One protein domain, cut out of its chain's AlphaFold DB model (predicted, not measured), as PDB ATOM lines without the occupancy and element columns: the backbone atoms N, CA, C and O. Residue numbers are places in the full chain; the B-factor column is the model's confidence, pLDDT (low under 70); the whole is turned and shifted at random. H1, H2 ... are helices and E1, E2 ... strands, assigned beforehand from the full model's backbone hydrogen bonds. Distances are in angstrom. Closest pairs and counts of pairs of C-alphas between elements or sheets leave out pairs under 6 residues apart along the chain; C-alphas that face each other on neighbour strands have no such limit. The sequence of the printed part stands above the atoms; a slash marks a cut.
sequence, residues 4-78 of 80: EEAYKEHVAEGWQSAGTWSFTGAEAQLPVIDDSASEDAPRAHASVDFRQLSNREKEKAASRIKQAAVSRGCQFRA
ATOM      1  N   GLU A   4     -14.653 -39.480  26.764       89.50
ATOM      2  CA  GLU A   4     -15.760 -38.836  26.051       89.50
ATOM      3  C   GLU A   4     -17.113 -39.114  26.724       89.50
ATOM      4  O   GLU A   4     -17.920 -38.200  26.865       89.50
ATOM      5  N   GLU A   5     -17.366 -40.351  27.166       87.25
ATOM      6  CA  GLU A   5     -18.597 -40.698  27.894       87.25
ATOM      7  C   GLU A   5     -18.704 -39.912  29.205       87.25
ATOM      8  O   GLU A   5     -19.737 -39.299  29.453       87.25
ATOM      9  N   ALA A   6     -17.612 -39.833  29.975       85.94
ATOM     10  CA  ALA A   6     -17.560 -39.042  31.206       85.94
ATOM     11  C   ALA A   6     -17.831 -37.550  30.951       85.94
ATOM     12  O   ALA A   6     -18.534 -36.899  31.720       85.94
ATOM     13  N   TYR A   7     -17.302 -37.003  29.848       88.38
ATOM     14  CA  TYR A   7     -17.604 -35.632  29.446       88.38
ATOM     15  C   TYR A   7     -19.096 -35.461  29.155       88.38
ATOM     16  O   TYR A   7     -19.712 -34.547  29.695       88.38
ATOM     17  N   LYS A   8     -19.669 -36.339  28.316       89.69
ATOM     18  CA  LYS A   8     -21.076 -36.288  27.895       89.69
ATOM     19  C   LYS A   8     -22.034 -36.396  29.077       89.69
ATOM     20  O   LYS A   8     -22.991 -35.632  29.113       89.69
ATOM     21  N   GLU A   9     -21.780 -37.295  30.026       87.12
ATOM     22  CA  GLU A   9     -22.590 -37.408  31.245       87.12
ATOM     23  C   GLU A   9     -22.531 -36.113  32.067       87.12
ATOM     24  O   GLU A   9     -23.572 -35.545  32.380       87.12
ATOM     25  N   HIS A  10     -21.332 -35.566  32.295       86.31
ATOM     26  CA  HIS A  10     -21.157 -34.328  33.059       86.31
ATOM     27  C   HIS A  10     -21.884 -33.126  32.431       86.31
ATOM     28  O   HIS A  10     -22.518 -32.341  33.134       86.31
ATOM     29  N   VAL A  11     -21.829 -32.966  31.101       89.81
ATOM     30  CA  VAL A  11     -22.589 -31.894  30.430       89.81
ATOM     31  C   VAL A  11     -24.089 -32.186  30.341       89.81
ATOM     32  O   VAL A  11     -24.879 -31.242  30.304       89.81
ATOM     33  N   ALA A  12     -24.512 -33.455  30.337       88.94
ATOM     34  CA  ALA A  12     -25.928 -33.829  30.358       88.94
ATOM     35  C   ALA A  12     -26.614 -33.451  31.681       88.94
ATOM     36  O   ALA A  12     -27.804 -33.138  31.676       88.94
ATOM     37  N   GLU A  13     -25.864 -33.378  32.783       85.88
ATOM     38  CA  GLU A  13     -26.331 -32.827  34.068       85.88
ATOM     39  C   GLU A  13     -26.453 -31.288  34.068       85.88
ATOM     40  O   GLU A  13     -26.820 -30.674  35.071       85.88
ATOM     41  N   GLY A  14     -26.170 -30.635  32.936       87.19
ATOM     42  CA  GLY A  14     -26.233 -29.182  32.779       87.19
ATOM     43  C   GLY A  14     -24.989 -28.454  33.289       87.19
ATOM     44  O   GLY A  14     -25.000 -27.227  33.408       87.19
ATOM     45  N   TRP A  15     -23.915 -29.182  33.602       88.50
ATOM     46  CA  TRP A  15     -22.668 -28.599  34.085       88.50
ATOM     47  C   TRP A  15     -21.728 -28.238  32.936       88.50
ATOM     48  O   TRP A  15     -21.769 -28.802  31.844       88.50
ATOM     49  N   GLN A  16     -20.854 -27.263  33.177       88.69
ATOM     50  CA  GLN A  16     -19.839 -26.855  32.210       88.69
ATOM     51  C   GLN A  16     -18.544 -27.632  32.451       88.69
ATOM     52  O   GLN A  16     -18.006 -27.613  33.555       88.69
ATOM     53  N   SER A  17     -18.000 -28.247  31.400       89.00
ATOM     54  CA  SER A  17     -16.704 -28.929  31.449       89.00
ATOM     55  C   SER A  17     -15.761 -28.423  30.360       89.00
ATOM     56  O   SER A  17     -16.142 -28.273  29.199       89.00
ATOM     57  N   ALA A  18     -14.500 -28.195  30.735       88.50
ATOM     58  CA  ALA A  18     -13.420 -27.870  29.802       88.50
ATOM     59  C   ALA A  18     -12.820 -29.121  29.125       88.50
ATOM     60  O   ALA A  18     -12.047 -29.003  28.170       88.50
ATOM     61  N   GLY A  19     -13.148 -30.311  29.628       90.56
ATOM     62  CA  GLY A  19     -12.600 -31.582  29.179       90.56
ATOM     63  C   GLY A  19     -12.464 -32.591  30.314       90.56
ATOM     64  O   GLY A  19     -12.842 -32.334  31.457       90.56
ATOM     65  N   THR A  20     -11.878 -33.733  29.987       90.19
ATOM     66  CA  THR A  20     -11.715 -34.868  30.892       90.19
ATOM     67  C   THR A  20     -10.235 -35.144  31.109       90.19
ATOM     68  O   THR A  20      -9.461 -35.287  30.158       90.19
ATOM     69  N   TRP A  21      -9.846 -35.253  32.374       91.69
ATOM     70  CA  TRP A  21      -8.534 -35.730  32.801       91.69
ATOM     71  C   TRP A  21      -8.716 -36.949  33.694       91.69
ATOM     72  O   TRP A  21      -9.755 -37.099  34.332       91.69
ATOM     73  N   SER A  22      -7.690 -37.792  33.778       88.44
ATOM     74  CA  SER A  22      -7.715 -38.958  34.656       88.44
ATOM     75  C   SER A  22      -6.449 -39.089  35.484       88.44
ATOM     76  O   SER A  22      -5.344 -38.696  35.093       88.44
ATOM     77  N   PHE A  23      -6.635 -39.685  36.653       86.38
ATOM     78  CA  PHE A  23      -5.575 -40.159  37.518       86.38
ATOM     79  C   PHE A  23      -5.901 -41.585  37.970       86.38
ATOM     80  O   PHE A  23      -7.029 -42.054  37.846       86.38
ATOM     81  N   THR A  24      -4.898 -42.289  38.470       84.88
ATOM     82  CA  THR A  24      -5.032 -43.622  39.055       84.88
ATOM     83  C   THR A  24      -5.079 -43.506  40.573       84.88
ATOM     84  O   THR A  24      -4.408 -42.653  41.156       84.88
ATOM     85  N   GLY A  25      -5.808 -44.397  41.246       79.12
ATOM     86  CA  GLY A  25      -5.869 -44.383  42.712       79.12
ATOM     87  C   GLY A  25      -4.497 -44.491  43.391       79.12
ATOM     88  O   GLY A  25      -4.263 -43.866  44.423       79.12
ATOM     89  N   ALA A  26      -3.542 -45.182  42.756       81.62
ATOM     90  CA  ALA A  26      -2.160 -45.262  43.226       81.62
ATOM     91  C   ALA A  26      -1.464 -43.885  43.302       81.62
ATOM     92  O   ALA A  26      -0.647 -43.653  44.191       81.62
ATOM     93  N   GLU A  27      -1.800 -42.947  42.415       83.00
ATOM     94  CA  GLU A  27      -1.212 -41.599  42.403       83.00
ATOM     95  C   GLU A  27      -1.792 -40.684  43.472       83.00
ATOM     96  O   GLU A  27      -1.094 -39.782  43.948       83.00
ATOM     97  N   ALA A  28      -3.039 -40.928  43.882       79.50
ATOM     98  CA  ALA A  28      -3.639 -40.206  44.994       79.50
ATOM     99  C   ALA A  28      -2.906 -40.502  46.308       79.50
ATOM    100  O   ALA A  28      -2.840 -39.622  47.163       79.50
ATOM    101  N   GLN A  29      -2.313 -41.701  46.450       84.38
ATOM    102  CA  GLN A  29      -1.687 -42.183  47.694       84.38
ATOM    103  C   GLN A  29      -2.613 -42.017  48.908       84.38
ATOM    104  O   GLN A  29      -2.173 -41.738  50.023       84.38
ATOM    105  N   LEU A  30      -3.910 -42.153  48.655       84.00
ATOM    106  CA  LEU A  30      -4.988 -42.041  49.619       84.00
ATOM    107  C   LEU A  30      -5.949 -43.204  49.396       84.00
ATOM    108  O   LEU A  30      -5.994 -43.743  48.284       84.00
ATOM    109  N   PRO A  31      -6.721 -43.592  50.422       84.88
ATOM    110  CA  PRO A  31      -7.790 -44.555  50.241       84.88
ATOM    111  C   PRO A  31      -8.740 -44.064  49.147       84.88
ATOM    112  O   PRO A  31      -9.268 -42.953  49.220       84.88
ATOM    113  N   VAL A  32      -8.923 -44.894  48.126       84.00
ATOM    114  CA  VAL A  32      -9.935 -44.688  47.094       84.00
ATOM    115  C   VAL A  32     -11.084 -45.618  47.416       84.00
ATOM    116  O   VAL A  32     -10.893 -46.824  47.572       84.00
ATOM    117  N   ILE A  33     -12.260 -45.035  47.564       81.25
ATOM    118  CA  ILE A  33     -13.510 -45.748  47.737       81.25
ATOM    119  C   ILE A  33     -14.076 -45.909  46.332       81.25
ATOM    120  O   ILE A  33     -14.314 -44.922  45.644       81.25
ATOM    121  N   ASP A  34     -14.213 -47.156  45.894       71.75
ATOM    122  CA  ASP A  34     -14.925 -47.471  44.664       71.75
ATOM    123  C   ASP A  34     -16.426 -47.461  44.977       71.75
ATOM    124  O   ASP A  34     -16.971 -48.416  45.534       71.75
ATOM    125  N   ASP A  35     -17.078 -46.335  44.701       68.38
ATOM    126  CA  ASP A  35     -18.519 -46.159  44.866       68.38
ATOM    127  C   ASP A  35     -19.333 -46.640  43.653       68.38
ATOM    128  O   ASP A  35     -20.555 -46.525  43.671       68.38
ATOM    129  N   SER A  36     -18.713 -47.285  42.653       63.38
ATOM    130  CA  SER A  36     -19.422 -47.797  41.466       63.38
ATOM    131  C   SER A  36     -20.442 -48.905  41.763       63.38
ATOM    132  O   SER A  36     -21.267 -49.227  40.910       63.38
ATOM    133  N   ALA A  37     -20.404 -49.478  42.970       57.62
ATOM    134  CA  ALA A  37     -21.383 -50.444  43.465       57.62
ATOM    135  C   ALA A  37     -22.639 -49.798  44.083       57.62
ATOM    136  O   ALA A  37     -23.588 -50.514  44.402       57.62
ATOM    137  N   SER A  38     -22.652 -48.478  44.292       64.88
ATOM    138  CA  SER A  38     -23.813 -47.770  44.834       64.88
ATOM    139  C   SER A  38     -24.808 -47.482  43.708       64.88
ATOM    140  O   SER A  38     -24.433 -46.884  42.705       64.88
ATOM    141  N   GLU A  39     -26.075 -47.883  43.866       62.31
ATOM    142  CA  GLU A  39     -27.112 -47.709  42.827       62.31
ATOM    143  C   GLU A  39     -27.366 -46.234  42.456       62.31
ATOM    144  O   GLU A  39     -27.787 -45.950  41.337       62.31
ATOM    145  N   ASP A  40     -27.057 -45.309  43.369       65.19
ATOM    146  CA  ASP A  40     -27.171 -43.854  43.188       65.19
ATOM    147  C   ASP A  40     -25.863 -43.177  42.725       65.19
ATOM    148  O   ASP A  40     -25.849 -41.975  42.460       65.19
ATOM    149  N   ALA A  41     -24.736 -43.899  42.657       60.44
ATOM    150  CA  ALA A  41     -23.477 -43.287  42.239       60.44
ATOM    151  C   ALA A  41     -23.429 -43.131  40.708       60.44
ATOM    152  O   ALA A  41     -23.793 -44.063  39.981       60.44
ATOM    153  N   PRO A  42     -22.922 -41.995  40.186       62.09
ATOM    154  CA  PRO A  42     -22.639 -41.863  38.765       62.09
ATOM    155  C   PRO A  42     -21.735 -43.009  38.297       62.09
ATOM    156  O   PRO A  42     -20.833 -43.455  39.018       62.09
ATOM    157  N   ARG A  43     -21.960 -43.508  37.078       62.38
ATOM    158  CA  ARG A  43     -21.145 -44.597  36.531       62.38
ATOM    159  C   ARG A  43     -19.666 -44.190  36.538       62.38
ATOM    160  O   ARG A  43     -19.312 -43.086  36.153       62.38
ATOM    161  N   ALA A  44     -18.791 -45.110  36.947       61.72
ATOM    162  CA  ALA A  44     -17.340 -44.892  37.006       61.72
ATOM    163  C   ALA A  44     -16.882 -43.713  37.897       61.72
ATOM    164  O   ALA A  44     -15.816 -43.140  37.662       61.72
ATOM    165  N   HIS A  45     -17.657 -43.382  38.930       68.75
ATOM    166  CA  HIS A  45     -17.246 -42.462  39.982       68.75
ATOM    167  C   HIS A  45     -16.439 -43.200  41.065       68.75
ATOM    168  O   HIS A  45     -16.739 -44.341  41.415       68.75
ATOM    169  N   ALA A  46     -15.373 -42.561  41.548       73.25
ATOM    170  CA  ALA A  46     -14.568 -43.048  42.660       73.25
ATOM    171  C   ALA A  46     -14.235 -41.876  43.582       73.25
ATOM    172  O   ALA A  46     -13.751 -40.828  43.140       73.25
ATOM    173  N   SER A  47     -14.462 -42.060  44.874       80.00
ATOM    174  CA  SER A  47     -14.257 -41.040  45.891       80.00
ATOM    175  C   SER A  47     -12.898 -41.215  46.562       80.00
ATOM    176  O   SER A  47     -12.558 -42.284  47.065       80.00
ATOM    177  N   VAL A  48     -12.096 -40.152  46.609       82.88
ATOM    178  CA  VAL A  48     -10.825 -40.153  47.350       82.88
ATOM    179  C   VAL A  48     -11.087 -39.689  48.782       82.88
ATOM    180  O   VAL A  48     -11.670 -38.625  48.995       82.88
ATOM    181  N   ASP A  49     -10.653 -40.462  49.778       86.31
ATOM    182  CA  ASP A  49     -10.899 -40.142  51.185       86.31
ATOM    183  C   ASP A  49      -9.858 -39.162  51.748       86.31
ATOM    184  O   ASP A  49      -8.704 -39.506  52.008       86.31
ATOM    185  N   PHE A  50     -10.294 -37.924  51.986       88.50
ATOM    186  CA  PHE A  50      -9.499 -36.867  52.619       88.50
ATOM    187  C   PHE A  50      -9.813 -36.680  54.116       88.50
ATOM    188  O   PHE A  50      -9.286 -35.750  54.734       88.50
ATOM    189  N   ARG A  51     -10.694 -37.489  54.724       85.94
ATOM    190  CA  ARG A  51     -11.254 -37.219  56.066       85.94
ATOM    191  C   ARG A  51     -10.204 -37.208  57.172       85.94
ATOM    192  O   ARG A  51     -10.334 -36.426  58.105       85.94
ATOM    193  N   GLN A  52      -9.165 -38.033  57.053       89.38
ATOM    194  CA  GLN A  52      -8.103 -38.147  58.061       89.38
ATOM    195  C   GLN A  52      -6.949 -37.149  57.873       89.38
ATOM    196  O   GLN A  52      -5.981 -37.186  58.626       89.38
ATOM    197  N   LEU A  53      -7.030 -36.259  56.882       88.50
ATOM    198  CA  LEU A  53      -5.961 -35.312  56.568       88.50
ATOM    199  C   LEU A  53      -6.205 -33.940  57.201       88.50
ATOM    200  O   LEU A  53      -7.326 -33.421  57.200       88.50
ATOM    201  N   SER A  54      -5.132 -33.285  57.641       92.44
ATOM    202  CA  SER A  54      -5.154 -31.848  57.931       92.44
ATOM    203  C   SER A  54      -5.343 -31.025  56.649       92.44
ATOM    204  O   SER A  54      -5.051 -31.492  55.548       92.44
ATOM    205  N   ASN A  55      -5.777 -29.765  56.758       91.44
ATOM    206  CA  ASN A  55      -5.980 -28.899  55.582       91.44
ATOM    207  C   ASN A  55      -4.729 -28.796  54.693       91.44
ATOM    208  O   ASN A  55      -4.824 -28.921  53.476       91.44
ATOM    209  N   ARG A  56      -3.544 -28.682  55.305       92.44
ATOM    210  CA  ARG A  56      -2.267 -28.638  54.582       92.44
ATOM    211  C   ARG A  56      -1.991 -29.927  53.802       92.44
ATOM    212  O   ARG A  56      -1.404 -29.896  52.723       92.44
ATOM    213  N   GLU A  57      -2.360 -31.075  54.358       90.19
ATOM    214  CA  GLU A  57      -2.197 -32.369  53.690       90.19
ATOM    215  C   GLU A  57      -3.204 -32.546  52.556       90.19
ATOM    216  O   GLU A  57      -2.826 -33.042  51.494       90.19
ATOM    217  N   LYS A  58      -4.440 -32.057  52.732       90.94
ATOM    218  CA  LYS A  58      -5.453 -32.028  51.668       90.94
ATOM    219  C   LYS A  58      -4.966 -31.235  50.460       90.94
ATOM    220  O   LYS A  58      -5.030 -31.738  49.344       90.94
ATOM    221  N   GLU A  59      -4.402 -30.046  50.672       91.38
ATOM    222  CA  GLU A  59      -3.840 -29.226  49.590       91.38
ATOM    223  C   GLU A  59      -2.687 -29.931  48.864       91.38
ATOM    224  O   GLU A  59      -2.630 -29.942  47.632       91.38
ATOM    225  N   LYS A  60      -1.781 -30.576  49.611       90.62
ATOM    226  CA  LYS A  60      -0.679 -31.351  49.022       90.62
ATOM    227  C   LYS A  60      -1.182 -32.527  48.187       90.62
ATOM    228  O   LYS A  60      -0.633 -32.784  47.116       90.62
ATOM    229  N   ALA A  61      -2.184 -33.253  48.673       89.06
ATOM    230  CA  ALA A  61      -2.772 -34.378  47.957       89.06
ATOM    231  C   ALA A  61      -3.530 -33.915  46.702       89.06
ATOM    232  O   ALA A  61      -3.282 -34.439  45.619       89.06
ATOM    233  N   ALA A  62      -4.350 -32.867  46.803       89.19
ATOM    234  CA  ALA A  62      -5.051 -32.286  45.657       89.19
ATOM    235  C   ALA A  62      -4.077 -31.777  44.579       89.19
ATOM    236  O   ALA A  62      -4.264 -32.043  43.392       89.19
ATOM    237  N   SER A  63      -2.995 -31.102  44.985       91.50
ATOM    238  CA  SER A  63      -1.945 -30.643  44.067       91.50
ATOM    239  C   SER A  63      -1.281 -31.807  43.326       91.50
ATOM    240  O   SER A  63      -1.085 -31.745  42.114       91.50
ATOM    241  N   ARG A  64      -1.002 -32.909  44.027       89.69
ATOM    242  CA  ARG A  64      -0.410 -34.118  43.441       89.69
ATOM    243  C   ARG A  64      -1.334 -34.788  42.431       89.69
ATOM    244  O   ARG A  64      -0.894 -35.102  41.330       89.69
ATOM    245  N   ILE A  65      -2.608 -34.953  42.783       90.25
ATOM    246  CA  ILE A  65      -3.633 -35.507  41.887       90.25
ATOM    247  C   ILE A  65      -3.739 -34.645  40.628       90.25
ATOM    248  O   ILE A  65      -3.681 -35.162  39.514       90.25
ATOM    249  N   LYS A  66      -3.794 -33.316  40.791       90.38
ATOM    250  CA  LYS A  66      -3.799 -32.370  39.673       90.38
ATOM    251  C   LYS A  66      -2.558 -32.520  38.793       90.38
ATOM    252  O   LYS A  66      -2.689 -32.551  37.576       90.38
ATOM    253  N   GLN A  67      -1.364 -32.604  39.378       91.62
ATOM    254  CA  GLN A  67      -0.121 -32.765  38.618       91.62
ATOM    255  C   GLN A  67      -0.105 -34.070  37.819       91.62
ATOM    256  O   GLN A  67       0.230 -34.040  36.637       91.62
ATOM    257  N   ALA A  68      -0.519 -35.184  38.424       90.31
ATOM    258  CA  ALA A  68      -0.624 -36.470  37.739       90.31
ATOM    259  C   ALA A  68      -1.611 -36.404  36.561       90.31
ATOM    260  O   ALA A  68      -1.277 -36.787  35.439       90.31
ATOM    261  N   ALA A  69      -2.794 -35.835  36.798       90.25
ATOM    262  CA  ALA A  69      -3.827 -35.656  35.786       90.25
ATOM    263  C   ALA A  69      -3.357 -34.765  34.622       90.25
ATOM    264  O   ALA A  69      -3.508 -35.123  33.456       90.25
ATOM    265  N   VAL A  70      -2.723 -33.626  34.919       91.44
ATOM    266  CA  VAL A  70      -2.195 -32.702  33.901       91.44
ATOM    267  C   VAL A  70      -1.032 -33.324  33.128       91.44
ATOM    268  O   VAL A  70      -0.970 -33.155  31.913       91.44
ATOM    269  N   SER A  71      -0.147 -34.074  33.791       90.75
ATOM    270  CA  SER A  71       0.989 -34.740  33.140       90.75
ATOM    271  C   SER A  71       0.557 -35.790  32.115       90.75
ATOM    272  O   SER A  71       1.303 -36.045  31.173       90.75
ATOM    273  N   ARG A  72      -0.626 -36.396  32.276       89.38
ATOM    274  CA  ARG A  72      -1.212 -37.300  31.272       89.38
ATOM    275  C   ARG A  72      -1.835 -36.580  30.081       89.38
ATOM    276  O   ARG A  72      -2.112 -37.214  29.067       89.38
ATOM    277  N   GLY A  73      -2.054 -35.277  30.199       91.88
ATOM    278  CA  GLY A  73      -2.790 -34.500  29.220       91.88
ATOM    279  C   GLY A  73      -4.305 -34.666  29.335       91.88
ATOM    280  O   GLY A  73      -4.837 -35.522  30.039       91.88
ATOM    281  N   CYS A  74      -5.002 -33.776  28.634       91.12
ATOM    282  CA  CYS A  74      -6.453 -33.806  28.510       91.12
ATOM    283  C   CYS A  74      -6.842 -34.975  27.596       91.12
ATOM    284  O   CYS A  74      -6.438 -35.001  26.435       91.12
ATOM    285  N   GLN A  75      -7.589 -35.944  28.121       90.06
ATOM    286  CA  GLN A  75      -7.959 -37.159  27.386       90.06
ATOM    287  C   GLN A  75      -9.147 -36.945  26.454       90.06
ATOM    288  O   GLN A  75      -9.286 -37.643  25.455       90.06
ATOM    289  N   PHE A  76      -9.996 -35.977  26.781       90.88
ATOM    290  CA  PHE A  76     -11.055 -35.506  25.908       90.88
ATOM    291  C   PHE A  76     -11.222 -34.012  26.123       90.88
ATOM    292  O   PHE A  76     -11.325 -33.564  27.262       90.88
ATOM    293  N   ARG A  77     -11.251 -33.237  25.043       90.19
ATOM    294  CA  ARG A  77     -11.503 -31.798  25.092       90.19
ATOM    295  C   ARG A  77     -12.836 -31.520  24.415       90.19
ATOM    296  O   ARG A  77     -13.139 -32.140  23.400       90.19
ATOM    297  N   ALA A  78     -13.596 -30.581  24.973       81.06
ATOM    298  CA  ALA A  78     -14.837 -30.120  24.369       81.06
ATOM    299  C   ALA A  78     -14.613 -29.731  22.891       81.06
ATOM    300  O   ALA A  78     -13.618 -29.051  22.600       81.06
TER     301      ALA A  78
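Overview. This is residues 4 to 78 of the 80 residues of an uncharacterized protein of Terrabacter sp. SLBN-196 (UniProt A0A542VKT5). The long helix H3 lies along one side of a loosely filled body and the small hairpin of E1 and E2 along another, with the short helix H2 packed on H3 near the hairpin. H1 is set away from these four, at the end of the body where the two printed ends come near each other and residues 19 to 20 pair antiparallel with residues 76 to 77. The printed part has 75 residues, with three named helices and two named strands in the order H1, H2, E1, E2, H3; the class is mostly helix, though under half of the residues are in named elements. It is only just compact, close to loose, with a radius of gyration of the C-alphas of 13.5 A, and spans 34 by 31 by 20 A.

Arrangement. E1, residues 32 to 34, and E2, residues 46 to 48, form an antiparallel hairpin at 157 degrees. N 33 and O 47 are 2.8 A apart, within hydrogen-bond range, and N 47 and O 33 are 3.0 A apart. H2, residues 25 to 28, has Gly 25 as its closest residue to E1, its C-alpha 6.0 A from that of Val 32. H3, residues 55 to 71, touches H2 with residues 61 to 68 alone; the closest C-alphas, of Ala 28 and Ile 65, are 5.6 A apart. H3 and E1 are apart. H1, residues 4 to 12, is apart from H2, H3, E1 and E2. In H1 and H3 every O i to N i+4 pair is within hydrogen-bond range; H2 is too short for such a pair.

Along the chain. H3 measures 24.2 A from C-alpha 55 at (-5.980, -28.899, 55.582) to C-alpha 71 at (0.989, -34.740, 33.140). H1 measures 12.1 A and begins at C-alpha 4, (-15.760, -38.836, 26.051). E1 measures 6.2 A, E2 6.7 A and H2 5.3 A.

Size, cuts and confidence. The two C-alphas farthest apart, of Gln 52 and Ala 78, are 35.3 A apart, while those of Glu 4 and Ala 78 are 8.9 A apart. The printed part has no cut. The links H1 to H2 and E1 to E2 are long. The mean pLDDT of the printed part is 84.0, and residues 35 to 45 are under 70.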